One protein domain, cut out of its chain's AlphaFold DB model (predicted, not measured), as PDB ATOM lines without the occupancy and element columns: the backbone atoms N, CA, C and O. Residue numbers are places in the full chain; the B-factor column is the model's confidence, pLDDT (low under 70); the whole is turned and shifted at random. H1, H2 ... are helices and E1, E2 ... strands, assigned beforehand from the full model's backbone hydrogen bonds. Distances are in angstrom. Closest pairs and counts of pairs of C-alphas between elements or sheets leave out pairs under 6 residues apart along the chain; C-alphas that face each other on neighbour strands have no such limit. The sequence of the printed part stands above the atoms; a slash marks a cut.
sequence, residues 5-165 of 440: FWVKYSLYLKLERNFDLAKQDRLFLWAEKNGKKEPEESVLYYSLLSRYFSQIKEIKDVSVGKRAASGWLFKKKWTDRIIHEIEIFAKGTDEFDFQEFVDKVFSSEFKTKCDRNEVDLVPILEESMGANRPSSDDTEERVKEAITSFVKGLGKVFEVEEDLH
ATOM      1  N   PHE A   5     -79.135  67.957 -18.548       95.00
ATOM      2  CA  PHE A   5     -77.966  67.117 -18.270       95.00
ATOM      3  C   PHE A   5     -77.380  66.469 -19.536       95.00
ATOM      4  O   PHE A   5     -76.168  66.461 -19.715       95.00
ATOM      5  N   TRP A   6     -78.217  65.998 -20.464       96.12
ATOM      6  CA  TRP A   6     -77.731  65.304 -21.660       96.12
ATOM      7  C   TRP A   6     -77.001  66.226 -22.653       96.12
ATOM      8  O   TRP A   6     -76.229  65.739 -23.475       96.12
ATOM      9  N   VAL A   7     -77.174  67.552 -22.550       95.88
ATOM     10  CA  VAL A   7     -76.326  68.535 -23.257       95.88
ATOM     11  C   VAL A   7     -74.934  68.604 -22.618       95.88
ATOM     12  O   VAL A   7     -73.940  68.551 -23.337       95.88
ATOM     13  N   LYS A   8     -74.838  68.641 -21.275       96.25
ATOM     14  CA  LYS A   8     -73.548  68.564 -20.551       96.25
ATOM     15  C   LYS A   8     -72.798  67.284 -20.896       96.25
ATOM     16  O   LYS A   8     -71.625  67.334 -21.234       96.25
ATOM     17  N   TYR A   9     -73.501  66.155 -20.870       97.62
ATOM     18  CA  TYR A   9     -72.937  64.861 -21.227       97.62
ATOM     19  C   TYR A   9     -72.446  64.820 -22.687       97.62
ATOM     20  O   TYR A   9     -71.348  64.340 -22.942       97.62
ATOM     21  N   SER A  10     -73.187  65.401 -23.638       97.19
ATOM     22  CA  SER A  10     -72.725  65.501 -25.035       97.19
ATOM     23  C   SER A  10     -71.430  66.321 -25.144       97.19
ATOM     24  O   SER A  10     -70.496  65.935 -25.844       97.19
ATOM     25  N   LEU A  11     -71.332  67.429 -24.398       97.62
ATOM     26  CA  LEU A  11     -70.104  68.226 -24.316       97.62
ATOM     27  C   LEU A  11     -68.968  67.480 -23.610       97.62
ATOM     28  O   LEU A  11     -67.829  67.590 -24.042       97.62
ATOM     29  N   TYR A  12     -69.258  66.705 -22.566       97.88
ATOM     30  CA  TYR A  12     -68.289  65.854 -21.875       97.88
ATOM     31  C   TYR A  12     -67.682  64.810 -22.818       97.88
ATOM     32  O   TYR A  12     -66.458  64.718 -22.929       97.88
ATOM     33  N   LEU A  13     -68.524  64.088 -23.564       97.00
ATOM     34  CA  LEU A  13     -68.071  63.131 -24.571       97.00
ATOM     35  C   LEU A  13     -67.138  63.797 -25.591       97.00
ATOM     36  O   LEU A  13     -66.055  63.283 -25.860       97.00
ATOM     37  N   LYS A  14     -67.522  64.966 -26.116       95.75
ATOM     38  CA  LYS A  14     -66.727  65.703 -27.108       95.75
ATOM     39  C   LYS A  14     -65.422  66.261 -26.525       95.75
ATOM     40  O   LYS A  14     -64.358  66.030 -27.084       95.75
ATOM     41  N   LEU A  15     -65.496  67.029 -25.440       96.50
ATOM     42  CA  LEU A  15     -64.404  67.897 -24.978       96.50
ATOM     43  C   LEU A  15     -63.467  67.215 -23.981       96.50
ATOM     44  O   LEU A  15     -62.258  67.403 -24.062       96.50
ATOM     45  N   GLU A  16     -64.002  66.412 -23.061       96.50
ATOM     46  CA  GLU A  16     -63.189  65.735 -22.038       96.50
ATOM     47  C   GLU A  16     -62.718  64.363 -22.510       96.50
ATOM     48  O   GLU A  16     -61.613  63.915 -22.197       96.50
ATOM     49  N   ARG A  17     -63.566  63.671 -23.274       96.06
ATOM     50  CA  ARG A  17     -63.310  62.293 -23.696       96.06
ATOM     51  C   ARG A  17     -62.938  62.162 -25.170       96.06
ATOM     52  O   ARG A  17     -62.442  61.106 -25.562       96.06
ATOM     53  N   ASN A  18     -63.059  63.224 -25.970       95.44
ATOM     54  CA  ASN A  18     -62.705  63.248 -27.393       95.44
ATOM     55  C   ASN A  18     -63.397  62.131 -28.203       95.44
ATOM     56  O   ASN A  18     -62.745  61.394 -28.948       95.44
ATOM     57  N   PHE A  19     -64.704  61.959 -27.986       96.00
ATOM     58  CA  PHE A  19     -65.586  61.150 -28.826       96.00
ATOM     59  C   PHE A  19     -66.129  61.982 -29.993       96.00
ATOM     60  O   PHE A  19     -66.419  63.170 -29.851       96.00
ATOM     61  N   ASP A  20     -66.313  61.325 -31.136       93.56
ATOM     62  CA  ASP A  20     -67.013  61.886 -32.291       93.56
ATOM     63  C   ASP A  20     -68.514  61.636 -32.129       93.56
ATOM     64  O   ASP A  20     -68.964  60.497 -32.265       93.56
ATOM     65  N   LEU A  21     -69.277  62.679 -31.797       92.00
ATOM     66  CA  LEU A  21     -70.705  62.565 -31.490       92.00
ATOM     67  C   LEU A  21     -71.526  62.010 -32.665       92.00
ATOM     68  O   LEU A  21     -72.495  61.290 -32.431       92.00
ATOM     69  N   ALA A  22     -71.098  62.265 -33.904       89.38
ATOM     70  CA  ALA A  22     -71.771  61.786 -35.108       89.38
ATOM     71  C   ALA A  22     -71.606  60.273 -35.346       89.38
ATOM     72  O   ALA A  22     -72.275  59.721 -36.211       89.38
ATOM     73  N   LYS A  23     -70.717  59.601 -34.599       89.38
ATOM     74  CA  LYS A  23     -70.450  58.154 -34.711       89.38
ATOM     75  C   LYS A  23     -71.034  57.333 -33.560       89.38
ATOM     76  O   LYS A  23     -70.628  56.197 -33.344       89.38
ATOM     77  N   GLN A  24     -71.931  57.913 -32.765       91.81
ATOM     78  CA  GLN A  24     -72.443  57.289 -31.541       91.81
ATOM     79  C   GLN A  24     -73.785  56.576 -31.771       91.81
ATOM     80  O   GLN A  24     -74.779  56.858 -31.100       91.81
ATOM     81  N   ASP A  25     -73.814  55.628 -32.709       86.19
ATOM     82  CA  ASP A  25     -75.048  54.952 -33.146       86.19
ATOM     83  C   ASP A  25     -75.655  54.043 -32.066       86.19
ATOM     84  O   ASP A  25     -76.870  53.866 -31.983       86.19
ATOM     85  N   ARG A  26     -74.805  53.499 -31.187       89.38
ATOM     86  CA  ARG A  26     -75.179  52.555 -30.120       89.38
ATOM     87  C   ARG A  26     -75.029  53.161 -28.720       89.38
ATOM     88  O   ARG A  26     -74.876  52.434 -27.736       89.38
ATOM     89  N   LEU A  27     -75.121  54.495 -28.612       92.50
ATOM     90  CA  LEU A  27     -74.825  55.250 -27.384       92.50
ATOM     91  C   LEU A  27     -75.667  54.846 -26.170       92.50
ATOM     92  O   LEU A  27     -75.267  55.072 -25.026       92.50
ATOM     93  N   PHE A  28     -76.835  54.235 -26.393       93.44
ATOM     94  CA  PHE A  28     -77.586  53.633 -25.300       93.44
ATOM     95  C   PHE A  28     -76.782  52.581 -24.530       93.44
ATOM     96  O   PHE A  28     -76.842  52.581 -23.302       93.44
ATOM     97  N   LEU A  29     -76.024  51.735 -25.230       92.75
ATOM     98  CA  LEU A  29     -75.298  50.594 -24.669       92.75
ATOM     99  C   LEU A  29     -73.807  50.887 -24.434       92.75
ATOM    100  O   LEU A  29     -73.253  50.414 -23.446       92.75
ATOM    101  N   TRP A  30     -73.164  51.683 -25.294       94.06
ATOM    102  CA  TRP A  30     -71.766  52.119 -25.146       94.06
ATOM    103  C   TRP A  30     -71.474  53.360 -25.983       94.06
ATOM    104  O   TRP A  30     -72.080  53.561 -27.031       94.06
ATOM    105  N   ALA A  31     -70.495  54.158 -25.559       95.12
ATOM    106  CA  ALA A  31     -69.853  55.106 -26.467       95.12
ATOM    107  C   ALA A  31     -68.781  54.382 -27.296       95.12
ATOM    108  O   ALA A  31     -68.169  53.424 -26.820       95.12
ATOM    109  N   GLU A  32     -68.539  54.821 -28.528       92.88
ATOM    110  CA  GLU A  32     -67.561  54.207 -29.425       92.88
ATOM    111  C   GLU A  32     -66.468  55.188 -29.848       92.88
ATOM    112  O   GLU A  32     -66.733  56.288 -30.343       92.88
ATOM    113  N   LYS A  33     -65.210  54.765 -29.686       94.38
ATOM    114  CA  LYS A  33     -64.033  55.541 -30.077       94.38
ATOM    115  C   LYS A  33     -62.943  54.646 -30.629       94.38
ATOM    116  O   LYS A  33     -62.468  53.738 -29.954       94.38
ATOM    117  N   ASN A  34     -62.485  54.952 -31.843       91.19
ATOM    118  CA  ASN A  34     -61.406  54.219 -32.514       91.19
ATOM    119  C   ASN A  34     -61.650  52.691 -32.543       91.19
ATOM    120  O   ASN A  34     -60.727  51.917 -32.290       91.19
ATOM    121  N   GLY A  35     -62.900  52.273 -32.783       85.50
ATOM    122  CA  GLY A  35     -63.318  50.866 -32.797       85.50
ATOM    123  C   GLY A  35     -63.380  50.191 -31.422       85.50
ATOM    124  O   GLY A  35     -63.540  48.976 -31.352       85.50
ATOM    125  N   LYS A  36     -63.225  50.940 -30.322       90.88
ATOM    126  CA  LYS A  36     -63.403  50.440 -28.953       90.88
ATOM    127  C   LYS A  36     -64.752  50.875 -28.398       90.88
ATOM    128  O   LYS A  36     -65.102  52.051 -28.490       90.88
ATOM    129  N   LYS A  37     -65.452  49.925 -27.780       93.06
ATOM    130  CA  LYS A  37     -66.710  50.134 -27.061       93.06
ATOM    131  C   LYS A  37     -66.405  50.497 -25.604       93.06
ATOM    132  O   LYS A  37     -65.633  49.808 -24.940       93.06
ATOM    133  N   GLU A  38     -67.013  51.566 -25.097       95.75
ATOM    134  CA  GLU A  38     -66.905  52.027 -23.707       95.75
ATOM    135  C   GLU A  38     -68.298  52.006 -23.035       95.75
ATOM    136  O   GLU A  38     -69.012  53.014 -23.051       95.75
ATOM    137  N   PRO A  39     -68.728  50.870 -22.440       95.69
ATOM    138  CA  PRO A  39     -70.041  50.753 -21.787       95.69
ATOM    139  C   PRO A  39     -70.231  51.673 -20.575       95.69
ATOM    140  O   PRO A  39     -71.352  52.080 -20.269       95.69
ATOM    141  N   GLU A  40     -69.142  52.034 -19.895       96.19
ATOM    142  CA  GLU A  40     -69.140  53.007 -18.790       96.19
ATOM    143  C   GLU A  40     -69.442  54.431 -19.258       96.19
ATOM    144  O   GLU A  40     -69.813  55.280 -18.461       96.19
ATOM    145  N   GLU A  41     -69.334  54.692 -20.557       97.00
ATOM    146  CA  GLU A  41     -69.695  55.978 -21.131       97.00
ATOM    147  C   GLU A  41     -71.072  55.944 -21.785       97.00
ATOM    148  O   GLU A  41     -71.432  56.878 -22.487       97.00
ATOM    149  N   SER A  42     -71.865  54.894 -21.569       95.94
ATOM    150  CA  SER A  42     -73.189  54.739 -22.173       95.94
ATOM    151  C   SER A  42     -74.276  55.581 -21.505       95.94
ATOM    152  O   SER A  42     -74.251  55.876 -20.308       95.94
ATOM    153  N   VAL A  43     -75.332  55.887 -22.258       96.12
ATOM    154  CA  VAL A  43     -76.549  56.498 -21.701       96.12
ATOM    155  C   VAL A  43     -77.208  55.583 -20.663       96.12
ATOM    156  O   VAL A  43     -77.787  56.095 -19.701       96.12
ATOM    157  N   LEU A  44     -77.125  54.254 -20.812       96.25
ATOM    158  CA  LEU A  44     -77.609  53.302 -19.809       96.25
ATOM    159  C   LEU A  44     -76.871  53.473 -18.477       96.25
ATOM    160  O   LEU A  44     -77.529  53.589 -17.442       96.25
ATOM    161  N   TYR A  45     -75.540  53.553 -18.506       97.88
ATOM    162  CA  TYR A  45     -74.710  53.745 -17.317       97.88
ATOM    163  C   TYR A  45     -75.110  55.003 -16.539       97.88
ATOM    164  O   TYR A  45     -75.515  54.919 -15.374       97.88
ATOM    165  N   TYR A  46     -75.115  56.163 -17.201       97.69
ATOM    166  CA  TYR A  46     -75.505  57.424 -16.562       97.69
ATOM    167  C   TYR A  46     -76.991  57.456 -16.166       97.69
ATOM    168  O   TYR A  46     -77.357  58.078 -15.168       97.69
ATOM    169  N   SER A  47     -77.872  56.745 -16.881       97.38
ATOM    170  CA  SER A  47     -79.282  56.613 -16.486       97.38
ATOM    171  C   SER A  47     -79.452  55.799 -15.201       97.38
ATOM    172  O   SER A  47     -80.265  56.171 -14.355       97.38
ATOM    173  N   LEU A  48     -78.692  54.714 -15.028       97.81
ATOM    174  CA  LEU A  48     -78.709  53.899 -13.811       97.81
ATOM    175  C   LEU A  48     -78.118  54.662 -12.624       97.81
ATOM    176  O   LEU A  48     -78.762  54.757 -11.580       97.81
ATOM    177  N   LEU A  49     -76.954  55.288 -12.803       97.56
ATOM    178  CA  LEU A  49     -76.353  56.136 -11.772       97.56
ATOM    179  C   LEU A  49     -77.287  57.271 -11.347       97.56
ATOM    180  O   LEU A  49     -77.495  57.495 -10.154       97.56
ATOM    181  N   SER A  50     -77.893  57.970 -12.311       97.00
ATOM    182  CA  SER A  50     -78.866  59.019 -12.014       97.00
ATOM    183  C   SER A  50     -80.060  58.483 -11.223       97.00
ATOM    184  O   SER A  50     -80.491  59.119 -10.255       97.00
ATOM    185  N   ARG A  51     -80.570  57.298 -11.594       97.06
ATOM    186  CA  ARG A  51     -81.686  56.663 -10.890       97.06
ATOM    187  C   ARG A  51     -81.326  56.380  -9.438       97.06
ATOM    188  O   ARG A  51     -82.072  56.804  -8.557       97.06
ATOM    189  N   TYR A  52     -80.193  55.724  -9.201       96.81
ATOM    190  CA  TYR A  52     -79.694  55.430  -7.859       96.81
ATOM    191  C   TYR A  52     -79.557  56.709  -7.026       96.81
ATOM    192  O   TYR A  52     -80.161  56.843  -5.963       96.81
ATOM    193  N   PHE A  53     -78.870  57.722  -7.556       95.81
ATOM    194  CA  PHE A  53     -78.678  58.971  -6.830       95.81
ATOM    195  C   PHE A  53     -79.958  59.727  -6.527       95.81
ATOM    196  O   PHE A  53     -80.028  60.390  -5.497       95.81
ATOM    197  N   SER A  54     -80.977  59.616  -7.374       95.50
ATOM    198  CA  SER A  54     -82.274  60.232  -7.096       95.50
ATOM    199  C   SER A  54     -83.027  59.599  -5.922       95.50
ATOM    200  O   SER A  54     -83.937  60.224  -5.382       95.50
ATOM    201  N   GLN A  55     -82.669  58.371  -5.530       94.44
ATOM    202  CA  GLN A  55     -83.270  57.671  -4.392       94.44
ATOM    203  C   GLN A  55     -82.593  58.040  -3.068       94.44
ATOM    204  O   GLN A  55     -83.260  58.073  -2.036       94.44
ATOM    205  N   ILE A  56     -81.289  58.331  -3.100       93.50
ATOM    206  CA  ILE A  56     -80.476  58.538  -1.890       93.50
ATOM    207  C   ILE A  56     -80.024  59.989  -1.668       93.50
ATOM    208  O   ILE A  56     -79.607  60.345  -0.569       93.50
ATOM    209  N   LYS A  57     -80.096  60.845  -2.692       91.69
ATOM    210  CA  LYS A  57     -79.719  62.264  -2.640       91.69
ATOM    211  C   LYS A  57     -80.867  63.120  -3.168       91.69
ATOM    212  O   LYS A  57     -81.696  62.670  -3.954       91.69
ATOM    213  N   GLU A  58     -80.869  64.407  -2.824       86.88
ATOM    214  CA  GLU A  58     -81.762  65.402  -3.436       86.88
ATOM    215  C   GLU A  58     -81.307  65.753  -4.868       86.88
ATOM    216  O   GLU A  58     -80.919  66.882  -5.182       86.88
ATOM    217  N   ILE A  59     -81.246  64.754  -5.745       87.75
ATOM    218  CA  ILE A  59     -80.905  64.886  -7.160       87.75
ATOM    219  C   ILE A  59     -82.121  64.423  -7.951       87.75
ATOM    220  O   ILE A  59     -82.693  63.372  -7.691       87.75
ATOM    221  N   LYS A  60     -82.547  65.217  -8.933       89.38
ATOM    222  CA  LYS A  60     -83.635  64.791  -9.812       89.38
ATOM    223  C   LYS A  60     -83.120  63.736 -10.787       89.38
ATOM    224  O   LYS A  60     -82.111  63.960 -11.446       89.38
ATOM    225  N   ASP A  61     -83.881  62.657 -10.904       93.75
ATOM    226  CA  ASP A  61     -83.695  61.591 -11.883       93.75
ATOM    227  C   ASP A  61     -83.707  62.154 -13.316       93.75
ATOM    228  O   ASP A  61     -84.668  62.818 -13.731       93.75
ATOM    229  N   VAL A  62     -82.622  61.917 -14.054       94.00
ATOM    230  CA  VAL A  62     -82.459  62.279 -15.469       94.00
ATOM    231  C   VAL A  62     -82.361  61.051 -16.375       94.00
ATOM    232  O   VAL A  62     -81.969  61.189 -17.535       94.00
ATOM    233  N   SER A  63     -82.739  59.868 -15.877       94.50
ATOM    234  CA  SER A  63     -82.740  58.625 -16.649       94.50
ATOM    235  C   SER A  63     -83.598  58.720 -17.913       94.50
ATOM    236  O   SER A  63     -84.696  59.290 -17.937       94.50
ATOM    237  N   VAL A  64     -83.083  58.145 -19.000       92.75
ATOM    238  CA  VAL A  64     -83.728  58.119 -20.321       92.75
ATOM    239  C   VAL A  64     -83.667  56.711 -20.913       92.75
ATOM    240  O   VAL A  64     -83.301  55.751 -20.242       92.75
ATOM    241  N   GLY A  65     -84.150  56.533 -22.144       88.38
ATOM    242  CA  GLY A  65     -84.127  55.225 -22.809       88.38
ATOM    243  C   GLY A  65     -85.186  54.247 -22.307       88.38
ATOM    244  O   GLY A  65     -85.277  53.137 -22.809       88.38
ATOM    245  N   LYS A  66     -86.069  54.646 -21.378       86.88
ATOM    246  CA  LYS A  66     -87.120  53.759 -20.860       86.88
ATOM    247  C   LYS A  66     -87.993  53.163 -21.962       86.88
ATOM    248  O   LYS A  66     -88.233  51.962 -21.941       86.88
ATOM    249  N   ARG A  67     -88.473  53.992 -22.895       81.56
ATOM    250  CA  ARG A  67     -89.261  53.524 -24.049       81.56
ATOM    251  C   ARG A  67     -88.412  52.708 -25.010       81.56
ATOM    252  O   ARG A  67     -88.877  51.667 -25.438       81.56
ATOM    253  N   ALA A  68     -87.190  53.173 -25.271       78.12
ATOM    254  CA  ALA A  68     -86.266  52.502 -26.165       78.12
ATOM    255  C   ALA A  68     -85.956  51.092 -25.676       78.12
ATOM    256  O   ALA A  68     -85.991  50.215 -26.503       78.12
ATOM    257  N   ALA A  69     -85.735  50.867 -24.373       87.12
ATOM    258  CA  ALA A  69     -85.294  49.599 -23.780       87.12
ATOM    259  C   ALA A  69     -86.411  48.662 -23.282       87.12
ATOM    260  O   ALA A  69     -86.185  47.467 -23.092       87.12
ATOM    261  N   SER A  70     -87.609  49.192 -23.007       85.19
ATOM    262  CA  SER A  70     -88.696  48.382 -22.443       85.19
ATOM    263  C   SER A  70     -89.293  47.459 -23.497       85.19
ATOM    264  O   SER A  70     -89.696  47.918 -24.558       85.19
ATOM    265  N   GLY A  71     -89.468  46.188 -23.151       78.06
ATOM    266  CA  GLY A  71     -90.079  45.197 -24.036       78.06
ATOM    267  C   GLY A  71     -89.033  44.411 -24.808       78.06
ATOM    268  O   GLY A  71     -89.037  43.195 -24.683       78.06
ATOM    269  N   TRP A  72     -88.088  45.086 -25.473       86.88
ATOM    270  CA  TRP A  72     -87.047  44.376 -26.219       86.88
ATOM    271  C   TRP A  72     -85.901  43.901 -25.331       86.88
ATOM    272  O   TRP A  72     -85.627  42.719 -25.386       86.88
ATOM    273  N   LEU A  73     -85.288  44.751 -24.488       91.81
ATOM    274  CA  LEU A  73     -84.113  44.401 -23.669       91.81
ATOM    275  C   LEU A  73     -84.497  44.110 -22.222       91.81
ATOM    276  O   LEU A  73     -84.172  43.066 -21.661       91.81
ATOM    277  N   PHE A  74     -85.245  45.029 -21.614       94.31
ATOM    278  CA  PHE A  74     -85.622  44.934 -20.211       94.31
ATOM    279  C   PHE A  74     -87.137  44.882 -20.010       94.31
ATOM    280  O   PHE A  74     -87.937  45.352 -20.827       94.31
ATOM    281  N   LYS A  75     -87.556  44.359 -18.855       93.88
ATOM    282  CA  LYS A  75     -88.957  44.405 -18.417       93.88
ATOM    283  C   LYS A  75     -89.418  45.840 -18.128       93.88
ATOM    284  O   LYS A  75     -88.642  46.779 -17.968       93.88
ATOM    285  N   LYS A  76     -90.732  46.045 -18.006       90.12
ATOM    286  CA  LYS A  76     -91.288  47.352 -17.606       90.12
ATOM    287  C   LYS A  76     -90.732  47.790 -16.239       90.12
ATOM    288  O   LYS A  76     -90.639  46.982 -15.314       90.12
ATOM    289  N   LYS A  77     -90.474  49.101 -16.101       88.38
ATOM    290  CA  LYS A  77     -89.837  49.729 -14.918       88.38
ATOM    291  C   LYS A  77     -88.419  49.194 -14.646       88.38
ATOM    292  O   LYS A  77     -88.039  49.005 -13.499       88.38
ATOM    293  N   TRP A  78     -87.658  48.929 -15.704       92.69
ATOM    294  CA  TRP A  78     -86.335  48.325 -15.583       92.69
ATOM    295  C   TRP A  78     -85.345  49.140 -14.758       92.69
ATOM    296  O   TRP A  78     -84.614  48.536 -13.997       92.69
ATOM    297  N   THR A  79     -85.341  50.476 -14.836       93.50
ATOM    298  CA  THR A  79     -84.395  51.297 -14.057       93.50
ATOM    299  C   THR A  79     -84.523  51.019 -12.561       93.50
ATOM    300  O   THR A  79     -83.530  50.749 -11.901       93.50
ATOM    301  N   ASP A  80     -85.751  50.994 -12.039       94.69
ATOM    302  CA  ASP A  80     -86.034  50.647 -10.641       94.69
ATOM    303  C   ASP A  80     -85.609  49.223 -10.286       94.69
ATOM    304  O   ASP A  80     -85.020  48.995  -9.235       94.69
ATOM    305  N   ARG A  81     -85.923  48.263 -11.164       95.06
ATOM    306  CA  ARG A  81     -85.624  46.843 -10.940       95.06
ATOM    307  C   ARG A  81     -84.125  46.582 -10.932       95.06
ATOM    308  O   ARG A  81     -83.644  45.914 -10.032       95.06
ATOM    309  N   ILE A  82     -83.406  47.127 -11.912       96.81
ATOM    310  CA  ILE A  82     -81.959  46.970 -12.027       96.81
ATOM    311  C   ILE A  82     -81.284  47.555 -10.794       96.81
ATOM    312  O   ILE A  82     -80.487  46.862 -10.180       96.81
ATOM    313  N   ILE A  83     -81.641  48.780 -10.385       96.88
ATOM    314  CA  ILE A  83     -81.056  49.379  -9.180       96.88
ATOM    315  C   ILE A  83     -81.353  48.541  -7.939       96.88
ATOM    316  O   ILE A  83     -80.430  48.257  -7.187       96.88
ATOM    317  N   HIS A  84     -82.588  48.071  -7.762       95.56
ATOM    318  CA  HIS A  84     -82.934  47.231  -6.618       95.56
ATOM    319  C   HIS A  84     -82.081  45.955  -6.531       95.56
ATOM    320  O   HIS A  84     -81.534  45.650  -5.473       95.56
ATOM    321  N   GLU A  85     -81.939  45.221  -7.634       95.12
ATOM    322  CA  GLU A  85     -81.150  43.985  -7.636       95.12
ATOM    323  C   GLU A  85     -79.640  44.262  -7.544       95.12
ATOM    324  O   GLU A  85     -78.919  43.522  -6.879       95.12
ATOM    325  N   ILE A  86     -79.156  45.361  -8.129       94.69
ATOM    326  CA  ILE A  86     -77.768  45.816  -7.970       94.69
ATOM    327  C   ILE A  86     -77.467  46.167  -6.508       94.69
ATOM    328  O   ILE A  86     -76.396  45.833  -6.011       94.69
ATOM    329  N   GLU A  87     -78.390  46.814  -5.794       92.88
ATOM    330  CA  GLU A  87     -78.233  47.101  -4.365       92.88
ATOM    331  C   GLU A  87     -78.218  45.826  -3.513       92.88
ATOM    332  O   GLU A  87     -77.570  45.802  -2.467       92.88
ATOM    333  N   ILE A  88     -78.928  44.770  -3.928       91.38
ATOM    334  CA  ILE A  88     -78.847  43.445  -3.294       91.38
ATOM    335  C   ILE A  88     -77.464  42.840  -3.550       91.38
ATOM    336  O   ILE A  88     -76.786  42.470  -2.594       91.38
ATOM    337  N   PHE A  89     -77.012  42.822  -4.807       90.88
ATOM    338  CA  PHE A  89     -75.685  42.334  -5.189       90.88
ATOM    339  C   PHE A  89     -74.558  43.060  -4.434       90.88
ATOM    340  O   PHE A  89     -73.680  42.431  -3.845       90.88
ATOM    341  N   ALA A  90     -74.619  44.392  -4.368       89.81
ATOM    342  CA  ALA A  90     -73.608  45.233  -3.729       89.81
ATOM    343  C   ALA A  90     -73.514  45.051  -2.201       89.81
ATOM    344  O   ALA A  90     -72.508  45.431  -1.602       89.81
ATOM    345  N   LYS A  91     -74.529  44.460  -1.551       85.62
ATOM    346  CA  LYS A  91     -74.484  44.122  -0.116       85.62
ATOM    347  C   LYS A  91     -73.623  42.892   0.187       85.62
ATOM    348  O   LYS A  91     -73.355  42.648   1.361       85.62
ATOM    349  N   GLY A  92     -73.168  42.163  -0.834       68.94
ATOM    350  CA  GLY A  92     -72.150  41.124  -0.689       68.94
ATOM    351  C   GLY A  92     -72.636  39.845  -0.007       68.94
ATOM    352  O   GLY A  92     -71.871  39.235   0.733       68.94
ATOM    353  N   THR A  93     -73.886  39.425  -0.225       64.62
ATOM    354  CA  THR A  93     -74.302  38.071   0.175       64.62
ATOM    355  C   THR A  93     -73.543  37.045  -0.667       64.62
ATOM    356  O   THR A  93     -73.444  37.202  -1.883       64.62
ATOM    357  N   ASP A  94     -72.992  36.003  -0.036       62.84
ATOM    358  CA  ASP A  94     -72.095  35.051  -0.708       62.84
ATOM    359  C   ASP A  94     -72.738  34.273  -1.864       62.84
ATOM    360  O   ASP A  94     -72.020  33.796  -2.740       62.84
ATOM    361  N   GLU A  95     -74.067  34.259  -1.936       72.94
ATOM    362  CA  GLU A  95     -74.858  33.679  -3.016       72.94
ATOM    363  C   GLU A  95     -75.761  34.771  -3.611       72.94
ATOM    364  O   GLU A  95     -76.815  35.093  -3.063       72.94
ATOM    365  N   PHE A  96     -75.329  35.401  -4.707       88.69
ATOM    366  CA  PHE A  96     -76.222  36.210  -5.536       88.69
ATOM    367  C   PHE A  96     -76.774  35.328  -6.652       88.69
ATOM    368  O   PHE A  96     -76.003  34.762  -7.427       88.69
ATOM    369  N   ASP A  97     -78.096  35.206  -6.732       92.19
ATOM    370  CA  ASP A  97     -78.751  34.392  -7.751       92.19
ATOM    371  C   ASP A  97     -78.817  35.156  -9.085       92.19
ATOM    372  O   ASP A  97     -79.716  35.964  -9.343       92.19
ATOM    373  N   PHE A  98     -77.830  34.904  -9.950       93.44
ATOM    374  CA  PHE A  98     -77.769  35.498 -11.285       93.44
ATOM    375  C   PHE A  98     -78.913  35.040 -12.197       93.44
ATOM    376  O   PHE A  98     -79.331  35.805 -13.071       93.44
ATOM    377  N   GLN A  99     -79.460  33.841 -11.985       95.75
ATOM    378  CA  GLN A  99     -80.616  33.360 -12.737       95.75
ATOM    379  C   GLN A  99     -81.861  34.170 -12.361       95.75
ATOM    380  O   GLN A  99     -82.553  34.691 -13.239       95.75
ATOM    381  N   GLU A 100     -82.105  34.365 -11.061       95.38
ATOM    382  CA  GLU A 100     -83.203  35.199 -10.573       95.38
ATOM    383  C   GLU A 100     -83.042  36.659 -11.033       95.38
ATOM    384  O   GLU A 100     -84.015  37.284 -11.472       95.38
ATOM    385  N   PHE A 101     -81.817  37.198 -11.009       95.44
ATOM    386  CA  PHE A 101     -81.512  38.524 -11.549       95.44
ATOM    387  C   PHE A 101     -81.909  38.643 -13.024       95.44
ATOM    388  O   PHE A 101     -82.660  39.556 -13.398       95.44
ATOM    389  N   VAL A 102     -81.456  37.698 -13.857       96.75
ATOM    390  CA  VAL A 102     -81.769  37.673 -15.288       96.75
ATOM    391  C   VAL A 102     -83.280  37.614 -15.505       96.75
ATOM    392  O   VAL A 102     -83.837  38.396 -16.287       96.75
ATOM    393  N   ASP A 103     -83.968  36.760 -14.752       96.00
ATOM    394  CA  ASP A 103     -85.413  36.602 -14.829       96.00
ATOM    395  C   ASP A 103     -86.187  37.833 -14.367       96.00
ATOM    396  O   ASP A 103     -87.257  38.117 -14.911       96.00
ATOM    397  N   LYS A 104     -85.690  38.610 -13.407       95.50
ATOM    398  CA  LYS A 104     -86.356  39.838 -12.945       95.50
ATOM    399  C   LYS A 104     -86.119  41.040 -13.853       95.50
ATOM    400  O   LYS A 104     -87.013  41.892 -13.955       95.50
ATOM    401  N   VAL A 105     -84.951  41.126 -14.483       96.31
ATOM    402  CA  VAL A 105     -84.494  42.318 -15.213       96.31
ATOM    403  C   VAL A 105     -84.801  42.244 -16.704       96.31
ATOM    404  O   VAL A 105     -85.426  43.164 -17.249       96.31
ATOM    405  N   PHE A 106     -84.398  41.161 -17.368       96.75
ATOM    406  CA  PHE A 106     -84.424  41.074 -18.826       96.75
ATOM    407  C   PHE A 106     -85.797  40.676 -19.354       96.75
ATOM    408  O   PHE A 106     -86.569  39.953 -18.712       96.75
ATOM    409  N   SER A 107     -86.145  41.195 -20.529       94.62
ATOM    410  CA  SER A 107     -87.401  40.845 -21.185       94.62
ATOM    411  C   SER A 107     -87.379  39.378 -21.637       94.62
ATOM    412  O   SER A 107     -86.326  38.810 -21.923       94.62
ATOM    413  N   SER A 108     -88.548  38.742 -21.732       93.12
ATOM    414  CA  SER A 108     -88.625  37.378 -22.272       93.12
ATOM    415  C   SER A 108     -88.202  37.312 -23.742       93.12
ATOM    416  O   SER A 108     -87.663  36.297 -24.173       93.12
ATOM    417  N   GLU A 109     -88.436  38.387 -24.497       90.06
ATOM    418  CA  GLU A 109     -88.052  38.501 -25.903       90.06
ATOM    419  C   GLU A 109     -86.529  38.520 -26.061       90.06
ATOM    420  O   GLU A 109     -86.001  37.738 -26.848       90.06
ATOM    421  N   PHE A 110     -85.827  39.317 -25.247       93.00
ATOM    422  CA  PHE A 110     -84.366  39.353 -25.231       93.00
ATOM    423  C   PHE A 110     -83.790  37.987 -24.900       93.00
ATOM    424  O   PHE A 110     -82.967  37.479 -25.645       93.00
ATOM    425  N   LYS A 111     -84.273  37.362 -23.818       94.75
ATOM    426  CA  LYS A 111     -83.792  36.045 -23.388       94.75
ATOM    427  C   LYS A 111     -83.975  34.996 -24.483       94.75
ATOM    428  O   LYS A 111     -83.021  34.330 -24.846       94.75
ATOM    429  N   THR A 112     -85.158  34.948 -25.101       92.56
ATOM    430  CA  THR A 112     -85.429  34.046 -26.237       92.56
ATOM    431  C   THR A 112     -84.480  34.310 -27.407       92.56
ATOM    432  O   THR A 112     -84.091  33.388 -28.121       92.56
ATOM    433  N   LYS A 113     -84.132  35.577 -27.649       91.25
ATOM    434  CA  LYS A 113     -83.197  35.964 -28.703       91.25
ATOM    435  C   LYS A 113     -81.765  35.546 -28.369       91.25
ATOM    436  O   LYS A 113     -81.089  35.044 -29.256       91.25
ATOM    437  N   CYS A 114     -81.335  35.687 -27.120       93.69
ATOM    438  CA  CYS A 114     -80.055  35.171 -26.645       93.69
ATOM    439  C   CYS A 114     -79.982  33.646 -26.792       93.69
ATOM    440  O   CYS A 114     -79.047  33.155 -27.416       93.69
ATOM    441  N   ASP A 115     -81.018  32.917 -26.357       92.69
ATOM    442  CA  ASP A 115     -81.091  31.453 -26.468       92.69
ATOM    443  C   ASP A 115     -80.956  30.978 -27.926       92.69
ATOM    444  O   ASP A 115     -80.275  29.998 -28.215       92.69
ATOM    445  N   ARG A 116     -81.592  31.688 -28.869       92.31
ATOM    446  CA  ARG A 116     -81.511  31.385 -30.311       92.31
ATOM    447  C   ARG A 116     -80.130  31.613 -30.912       92.31
ATOM    448  O   ARG A 116     -79.833  30.998 -31.929       92.31
ATOM    449  N   ASN A 117     -79.346  32.505 -30.318       92.00
ATOM    450  CA  ASN A 117     -77.999  32.841 -30.762       92.00
ATOM    451  C   ASN A 117     -76.922  32.206 -29.868       92.00
ATOM    452  O   ASN A 117     -75.777  32.639 -29.890       92.00
ATOM    453  N   GLU A 118     -77.288  31.208 -29.056       93.12
ATOM    454  CA  GLU A 118     -76.359  30.490 -28.173       93.12
ATOM    455  C   GLU A 118     -75.610  31.409 -27.183       93.12
ATOM    456  O   GLU A 118     -74.515  31.093 -26.718       93.12
ATOM    457  N   VAL A 119     -76.216  32.545 -26.817       94.12
ATOM    458  CA  VAL A 119     -75.672  33.484 -25.831       94.12
ATOM    459  C   VAL A 119     -76.299  33.212 -24.471       94.12
ATOM    460  O   VAL A 119     -77.467  33.520 -24.242       94.12
ATOM    461  N   ASP A 120     -75.514  32.683 -23.536       93.00
ATOM    462  CA  ASP A 120     -75.971  32.484 -22.161       93.00
ATOM    463  C   ASP A 120     -75.706  33.736 -21.305       93.00
ATOM    464  O   ASP A 120     -74.563  34.094 -21.008       93.00
ATOM    465  N   LEU A 121     -76.782  34.422 -20.910       93.88
ATOM    466  CA  LEU A 121     -76.709  35.658 -20.126       93.88
ATOM    467  C   LEU A 121     -76.127  35.438 -18.729       93.88
ATOM    468  O   LEU A 121     -75.424  36.316 -18.226       93.88
ATOM    469  N   VAL A 122     -76.449  34.312 -18.086       95.12
ATOM    470  CA  VAL A 122     -76.122  34.092 -16.672       95.12
ATOM    471  C   VAL A 122     -74.608  33.989 -16.465       95.12
ATOM    472  O   VAL A 122     -74.089  34.813 -15.712       95.12
ATOM    473  N   PRO A 123     -73.866  33.112 -17.171       93.69
ATOM    474  CA  PRO A 123     -72.415  33.022 -17.046       93.69
ATOM    475  C   PRO A 123     -71.700  34.325 -17.409       93.69
ATOM    476  O   PRO A 123     -70.752  34.706 -16.730       93.69
ATOM    477  N   ILE A 124     -72.155  35.050 -18.440       93.75
ATOM    478  CA  ILE A 124     -71.514  36.310 -18.860       93.75
ATOM    479  C   ILE A 124     -71.650  37.386 -17.775       93.75
ATOM    480  O   ILE A 124     -70.694  38.117 -17.478       93.75
ATOM    481  N   LEU A 125     -72.842  37.506 -17.184       93.56
ATOM    482  CA  LEU A 125     -73.099  38.451 -16.100       93.56
ATOM    483  C   LEU A 125     -72.409  38.017 -14.807       93.56
ATOM    484  O   LEU A 125     -71.829  38.866 -14.137       93.56
ATOM    485  N   GLU A 126     -72.405  36.724 -14.489       92.25
ATOM    486  CA  GLU A 126     -71.695  36.170 -13.337       92.25
ATOM    487  C   GLU A 126     -70.185  36.396 -13.444       92.25
ATOM    488  O   GLU A 126     -69.568  36.869 -12.495       92.25
ATOM    489  N   GLU A 127     -69.581  36.162 -14.608       90.19
ATOM    490  CA  GLU A 127     -68.165  36.450 -14.836       90.19
ATOM    491  C   GLU A 127     -67.883  37.950 -14.675       90.19
ATOM    492  O   GLU A 127     -66.922  38.351 -14.020       90.19
ATOM    493  N   SER A 128     -68.729  38.806 -15.250       89.00
ATOM    494  CA  SER A 128     -68.469  40.249 -15.285       89.00
ATOM    495  C   SER A 128     -68.728  40.937 -13.946       89.00
ATOM    496  O   SER A 128     -67.965  41.822 -13.560       89.00
ATOM    497  N   MET A 129     -69.789  40.543 -13.242       88.62
ATOM    498  CA  MET A 129     -70.175  41.102 -11.947       88.62
ATOM    499  C   MET A 129     -69.525  40.339 -10.792       88.62
ATOM    500  O   MET A 129     -68.957  40.959  -9.901       88.62
ATOM    501  N   GLY A 130     -69.549  39.007 -10.812       75.88
ATOM    502  CA  GLY A 130     -69.014  38.151  -9.750       75.88
ATOM    503  C   GLY A 130     -67.493  38.209  -9.604       75.88
ATOM    504  O   GLY A 130     -67.007  38.247  -8.474       75.88
ATOM    505  N   ALA A 131     -66.728  38.300 -10.701       65.31
ATOM    506  CA  ALA A 131     -65.269  38.474 -10.620       65.31
ATOM    507  C   ALA A 131     -64.855  39.865 -10.100       65.31
ATOM    508  O   ALA A 131     -63.739  40.034  -9.616       65.31
ATOM    509  N   ASN A 132     -65.763  40.844 -10.166       64.06
ATOM    510  CA  ASN A 132     -65.560  42.224  -9.729       64.06
ATOM    511  C   ASN A 132     -66.505  42.570  -8.570       64.06
ATOM    512  O   ASN A 132     -67.166  43.612  -8.593       64.06
ATOM    513  N   ARG A 133     -66.608  41.681  -7.567       70.25
ATOM    514  CA  ARG A 133     -67.404  41.974  -6.368       70.25
ATOM    515  C   ARG A 133     -66.974  43.329  -5.789       70.25
ATOM    516  O   ARG A 133     -65.772  43.532  -5.595       70.25
ATOM    517  N   PRO A 134     -67.927  44.230  -5.495       70.69
ATOM    518  CA  PRO A 134     -67.595  45.543  -4.977       70.69
ATOM    519  C   PRO A 134     -66.792  45.432  -3.682       70.69
ATOM    520  O   PRO A 134     -67.224  44.770  -2.737       70.69
ATOM    521  N   SER A 135     -65.617  46.056  -3.654       72.88
ATOM    522  CA  SER A 135     -64.664  45.930  -2.535       72.88
ATOM    523  C   SER A 135     -64.600  47.168  -1.647       72.88
ATOM    524  O   SER A 135     -63.954  47.140  -0.603       72.88
ATOM    525  N   SER A 136     -65.256  48.254  -2.061       78.19
ATOM    526  CA  SER A 136     -65.276  49.498  -1.299       78.19
ATOM    527  C   SER A 136     -66.041  49.344   0.019       78.19
ATOM    528  O   SER A 136     -67.100  48.719   0.074       78.19
ATOM    529  N   ASP A 137     -65.553  49.968   1.090       80.25
ATOM    530  CA  ASP A 137     -66.302  50.073   2.349       80.25
ATOM    531  C   ASP A 137     -67.461  51.083   2.241       80.25
ATOM    532  O   ASP A 137     -68.416  51.048   3.027       80.25
ATOM    533  N   ASP A 138     -67.409  51.975   1.248       88.56
ATOM    534  CA  ASP A 138     -68.462  52.945   0.987       88.56
ATOM    535  C   ASP A 138     -69.610  52.330   0.175       88.56
ATOM    536  O   ASP A 138     -69.428  51.703  -0.868       88.56
ATOM    537  N   THR A 139     -70.840  52.519   0.655       88.50
ATOM    538  CA  THR A 139     -72.029  51.921   0.024       88.50
ATOM    539  C   THR A 139     -72.319  52.531  -1.342       88.50
ATOM    540  O   THR A 139     -72.743  51.810  -2.243       88.50
ATOM    541  N   GLU A 140     -72.080  53.832  -1.509       91.50
ATOM    542  CA  GLU A 140     -72.294  54.506  -2.788       91.50
ATOM    543  C   GLU A 140     -71.293  54.013  -3.838       91.50
ATOM    544  O   GLU A 140     -71.706  53.642  -4.938       91.50
ATOM    545  N   GLU A 141     -70.005  53.950  -3.499       91.19
ATOM    546  CA  GLU A 141     -68.983  53.415  -4.402       91.19
ATOM    547  C   GLU A 141     -69.231  51.942  -4.749       91.19
ATOM    548  O   GLU A 141     -69.140  51.577  -5.921       91.19
ATOM    549  N   ARG A 142     -69.671  51.107  -3.795       91.25
ATOM    550  CA  ARG A 142     -70.014  49.708  -4.107       91.25
ATOM    551  C   ARG A 142     -71.118  49.577  -5.150       91.25
ATOM    552  O   ARG A 142     -71.038  48.740  -6.048       91.25
ATOM    553  N   VAL A 143     -72.166  50.392  -5.037       93.94
ATOM    554  CA  VAL A 143     -73.272  50.369  -6.002       93.94
ATOM    555  C   VAL A 143     -72.808  50.878  -7.369       93.94
ATOM    556  O   VAL A 143     -73.198  50.305  -8.386       93.94
ATOM    557  N   LYS A 144     -71.933  51.892  -7.427       94.19
ATOM    558  CA  LYS A 144     -71.323  52.341  -8.692       94.19
ATOM    559  C   LYS A 144     -70.501  51.239  -9.355       94.19
ATOM    560  O   LYS A 144     -70.694  50.993 -10.541       94.19
ATOM    561  N   GLU A 145     -69.631  50.563  -8.604       93.19
ATOM    562  CA  GLU A 145     -68.820  49.435  -9.091       93.19
ATOM    563  C   GLU A 145     -69.703  48.306  -9.644       93.19
ATOM    564  O   GLU A 145     -69.432  47.754 -10.716       93.19
ATOM    565  N   ALA A 146     -70.811  48.008  -8.961       94.56
ATOM    566  CA  ALA A 146     -71.786  47.027  -9.418       94.56
ATOM    567  C   ALA A 146     -72.522  47.466 -10.701       94.56
ATOM    568  O   ALA A 146     -72.676  46.655 -11.615       94.56
ATOM    569  N   ILE A 147     -72.920  48.743 -10.825       96.94
ATOM    570  CA  ILE A 147     -73.488  49.300 -12.070       96.94
ATOM    571  C   ILE A 147     -72.476  49.205 -13.213       96.94
ATOM    572  O   ILE A 147     -72.834  48.745 -14.295       96.94
ATOM    573  N   THR A 148     -71.221  49.595 -12.974       95.81
ATOM    574  CA  THR A 148     -70.121  49.480 -13.942       95.81
ATOM    575  C   THR A 148     -69.968  48.042 -14.436       95.81
ATOM    576  O   THR A 148     -69.909  47.792 -15.640       95.81
ATOM    577  N   SER A 149     -69.950  47.079 -13.515       94.81
ATOM    578  CA  SER A 149     -69.792  45.664 -13.850       94.81
ATOM    579  C   SER A 149     -70.991  45.116 -14.624       94.81
ATOM    580  O   SER A 149     -70.815  44.370 -15.587       94.81
ATOM    581  N   PHE A 150     -72.206  45.544 -14.270       96.62
ATOM    582  CA  PHE A 150     -73.424  45.197 -14.998       96.62
ATOM    583  C   PHE A 150     -73.408  45.721 -16.441       96.62
ATOM    584  O   PHE A 150     -73.631  44.944 -17.369       96.62
ATOM    585  N   VAL A 151     -73.110  47.009 -16.664       96.81
ATOM    586  CA  VAL A 151     -73.096  47.571 -18.031       96.81
ATOM    587  C   VAL A 151     -71.968  46.990 -18.881       96.81
ATOM    588  O   VAL A 151     -72.157  46.795 -20.077       96.81
ATOM    589  N   LYS A 152     -70.823  46.643 -18.278       95.06
ATOM    590  CA  LYS A 152     -69.752  45.898 -18.957       95.06
ATOM    591  C   LYS A 152     -70.189  44.498 -19.356       95.06
ATOM    592  O   LYS A 152     -69.951  44.104 -20.492       95.06
ATOM    593  N   GLY A 153     -70.829  43.763 -18.445       94.75
ATOM    594  CA  GLY A 153     -71.369  42.437 -18.739       94.75
ATOM    595  C   GLY A 153     -72.385  42.492 -19.873       94.75
ATOM    596  O   GLY A 153     -72.315  41.699 -20.804       94.75
ATOM    597  N   LEU A 154     -73.257  43.500 -19.866       94.19
ATOM    598  CA  LEU A 154     -74.170  43.735 -20.975       94.19
ATOM    599  C   LEU A 154     -73.435  44.088 -22.277       94.19
ATOM    600  O   LEU A 154     -73.793  43.572 -23.328       94.19
ATOM    601  N   GLY A 155     -72.391  44.916 -22.215       92.38
ATOM    602  CA  GLY A 155     -71.519  45.196 -23.359       92.38
ATOM    603  C   GLY A 155     -70.943  43.917 -23.972       92.38
ATOM    604  O   GLY A 155     -71.053  43.736 -25.180       92.38
ATOM    605  N   LYS A 156     -70.443  42.989 -23.140       91.75
ATOM    606  CA  LYS A 156     -69.953  41.675 -23.591       91.75
ATOM    607  C   LYS A 156     -71.043  40.854 -24.284       91.75
ATOM    608  O   LYS A 156     -70.775  40.270 -25.324       91.75
ATOM    609  N   VAL A 157     -72.270  40.836 -23.753       93.00
ATOM    610  CA  VAL A 157     -73.406  40.128 -24.384       93.00
ATOM    611  C   VAL A 157     -73.586  40.572 -25.843       93.00
ATOM    612  O   VAL A 157     -73.688  39.730 -26.725       93.00
ATOM    613  N   PHE A 158     -73.550  41.880 -26.111       90.38
ATOM    614  CA  PHE A 158     -73.676  42.440 -27.467       90.38
ATOM    615  C   PHE A 158     -72.377  42.420 -28.295       90.38
ATOM    616  O   PHE A 158     -72.382  42.797 -29.465       90.38
ATOM    617  N   GLU A 159     -71.239  42.055 -27.704       85.38
ATOM    618  CA  GLU A 159     -70.003  41.778 -28.445       85.38
ATOM    619  C   GLU A 159     -69.959  40.346 -28.972       85.38
ATOM    620  O   GLU A 159     -69.348  40.119 -30.011       85.38
ATOM    621  N   VAL A 160     -70.595  39.403 -28.268       84.12
ATOM    622  CA  VAL A 160     -70.662  37.996 -28.687       84.12
ATOM    623  C   VAL A 160     -71.511  37.840 -29.944       84.12
ATOM    624  O   VAL A 160     -71.113  37.108 -30.843       84.12
ATOM    625  N   GLU A 161     -72.646  38.537 -30.015       85.25
ATOM    626  CA  GLU A 161     -73.548  38.453 -31.159       85.25
ATOM    627  C   GLU A 161     -74.155  39.821 -31.500       85.25
ATOM    628  O   GLU A 161     -74.888  40.421 -30.703       85.25
ATOM    629  N   GLU A 162     -73.872  40.305 -32.711       75.62
ATOM    630  CA  GLU A 162     -74.409  41.574 -33.204       75.62
ATOM    631  C   GLU A 162     -75.901  41.466 -33.523       75.62
ATOM    632  O   GLU A 162     -76.644  42.438 -33.358       75.62
ATOM    633  N   ASP A 163     -76.385  40.277 -33.879       77.62
ATOM    634  CA  ASP A 163     -77.800  40.063 -34.162       77.62
ATOM    635  C   ASP A 163     -78.689  40.290 -32.938       77.62
ATOM    636  O   ASP A 163     -79.899  40.431 -33.096       77.62
ATOM    637  N   LEU A 164     -78.140  40.401 -31.718       83.50
ATOM    638  CA  LEU A 164     -78.898  40.761 -30.516       83.50
ATOM    639  C   LEU A 164     -79.439  42.196 -30.545       83.50
ATOM    640  O   LEU A 164     -80.463  42.453 -29.899       83.50
ATOM    641  N   HIS A 165     -78.849  43.093 -31.342       78.69
ATOM    642  CA  HIS A 165     -79.358  44.452 -31.559       78.69
ATOM    643  C   HIS A 165     -80.799  44.443 -32.088       78.69
ATOM    644  O   HIS A 165     -81.224  43.530 -32.797       78.69
TER     645      HIS A 165
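This is residues 5 to 165 of the 440 residues of an uncharacterized protein of Methanonatronarchaeum thermophilum (UniProt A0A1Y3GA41). One long helix, H8, runs through the middle of a helical body, with H2 and H7 packed on roughly opposite sides of it, while H4 packs on H2 and meets H8 steeply with its last residues, 86 to 90, near residues 139 to 147 of H8. H5 packs on H4 and H7, the small hairpin of E1 and E2 lies near H8, and H1 is set off at one end of the longest axis. The printed part has 161 residues, with named elements in the order H1, E1, E2, H2, H3, H4, H5, H6, H7, H8; the two strands are antiparallel and the class is mostly helix. The whole is compact, with a radius of gyration of the C-alphas of 15.4 A and spans of 42 by 39 by 28 A.

E1, residues 31 to 33, and E2, residues 36 to 38, form a hairpin, with N 38 and O 31 2.8 A apart and N 33 and O 36 3.0 A apart, within hydrogen-bond range. The closest C-alphas of E2 and H8, residues 139 to 160, are those of Lys 37 and Gly 155, 7.8 A apart. H7, residues 121 to 130, touches H8, closest at the C-alphas of Met 129 and Ser 149, 5.0 A; this helical hairpin has a steep tilt of 38 degrees, only just more than shallow. H2, residues 43 to 56, touches H8 with residues 44 to 49 alone, closest at the C-alphas of Tyr 45 and Val 151, 6.4 A, at a shallow tilt of 23 degrees, opposite ways. H4, residues 78 to 90, touches H8 with residues 86 to 90 alone, at a steep tilt of 64 degrees; the C-alphas of Ala 90 and Val 143 are closest, 5.6 A. H5, residues 98 to 105, forms a helical hairpin with H4, closest at the C-alphas of Ile 82 and Val 105, 6.2 A. The helix packing is mostly crossed, only just: 2 of 6 touching pairs are at a shallow tilt. H1, residues 5 to 15, H3, residues 66 to 69, and H6, residues 108 to 116, touch no helix. Every O i to N i+4 pair is within hydrogen-bond range in H1, H2, H4, H5, H6, H7 and H8; H3 is too short for such a pair.

H8 measures 31.9 A from first to last C-alpha, H2 20.3 A, H4 17.7 A and H1 15.2 A. H1 begins at C-alpha 5 (-77.966, 67.117, -18.270), E1 at C-alpha 31 (-69.853, 55.106, -26.467), and H8 ends at C-alpha 160 (-70.662, 37.996, -28.687).

The C-alphas farthest apart, of Ala 22 and Asp 94, are 43.6 A apart. The printed part has no cut. The link from H1 to E1, residues 16 to 30, is long. The mean pLDDT of the printed part is 90.9; residues 92 to 94 and 131 to 132 are under 70.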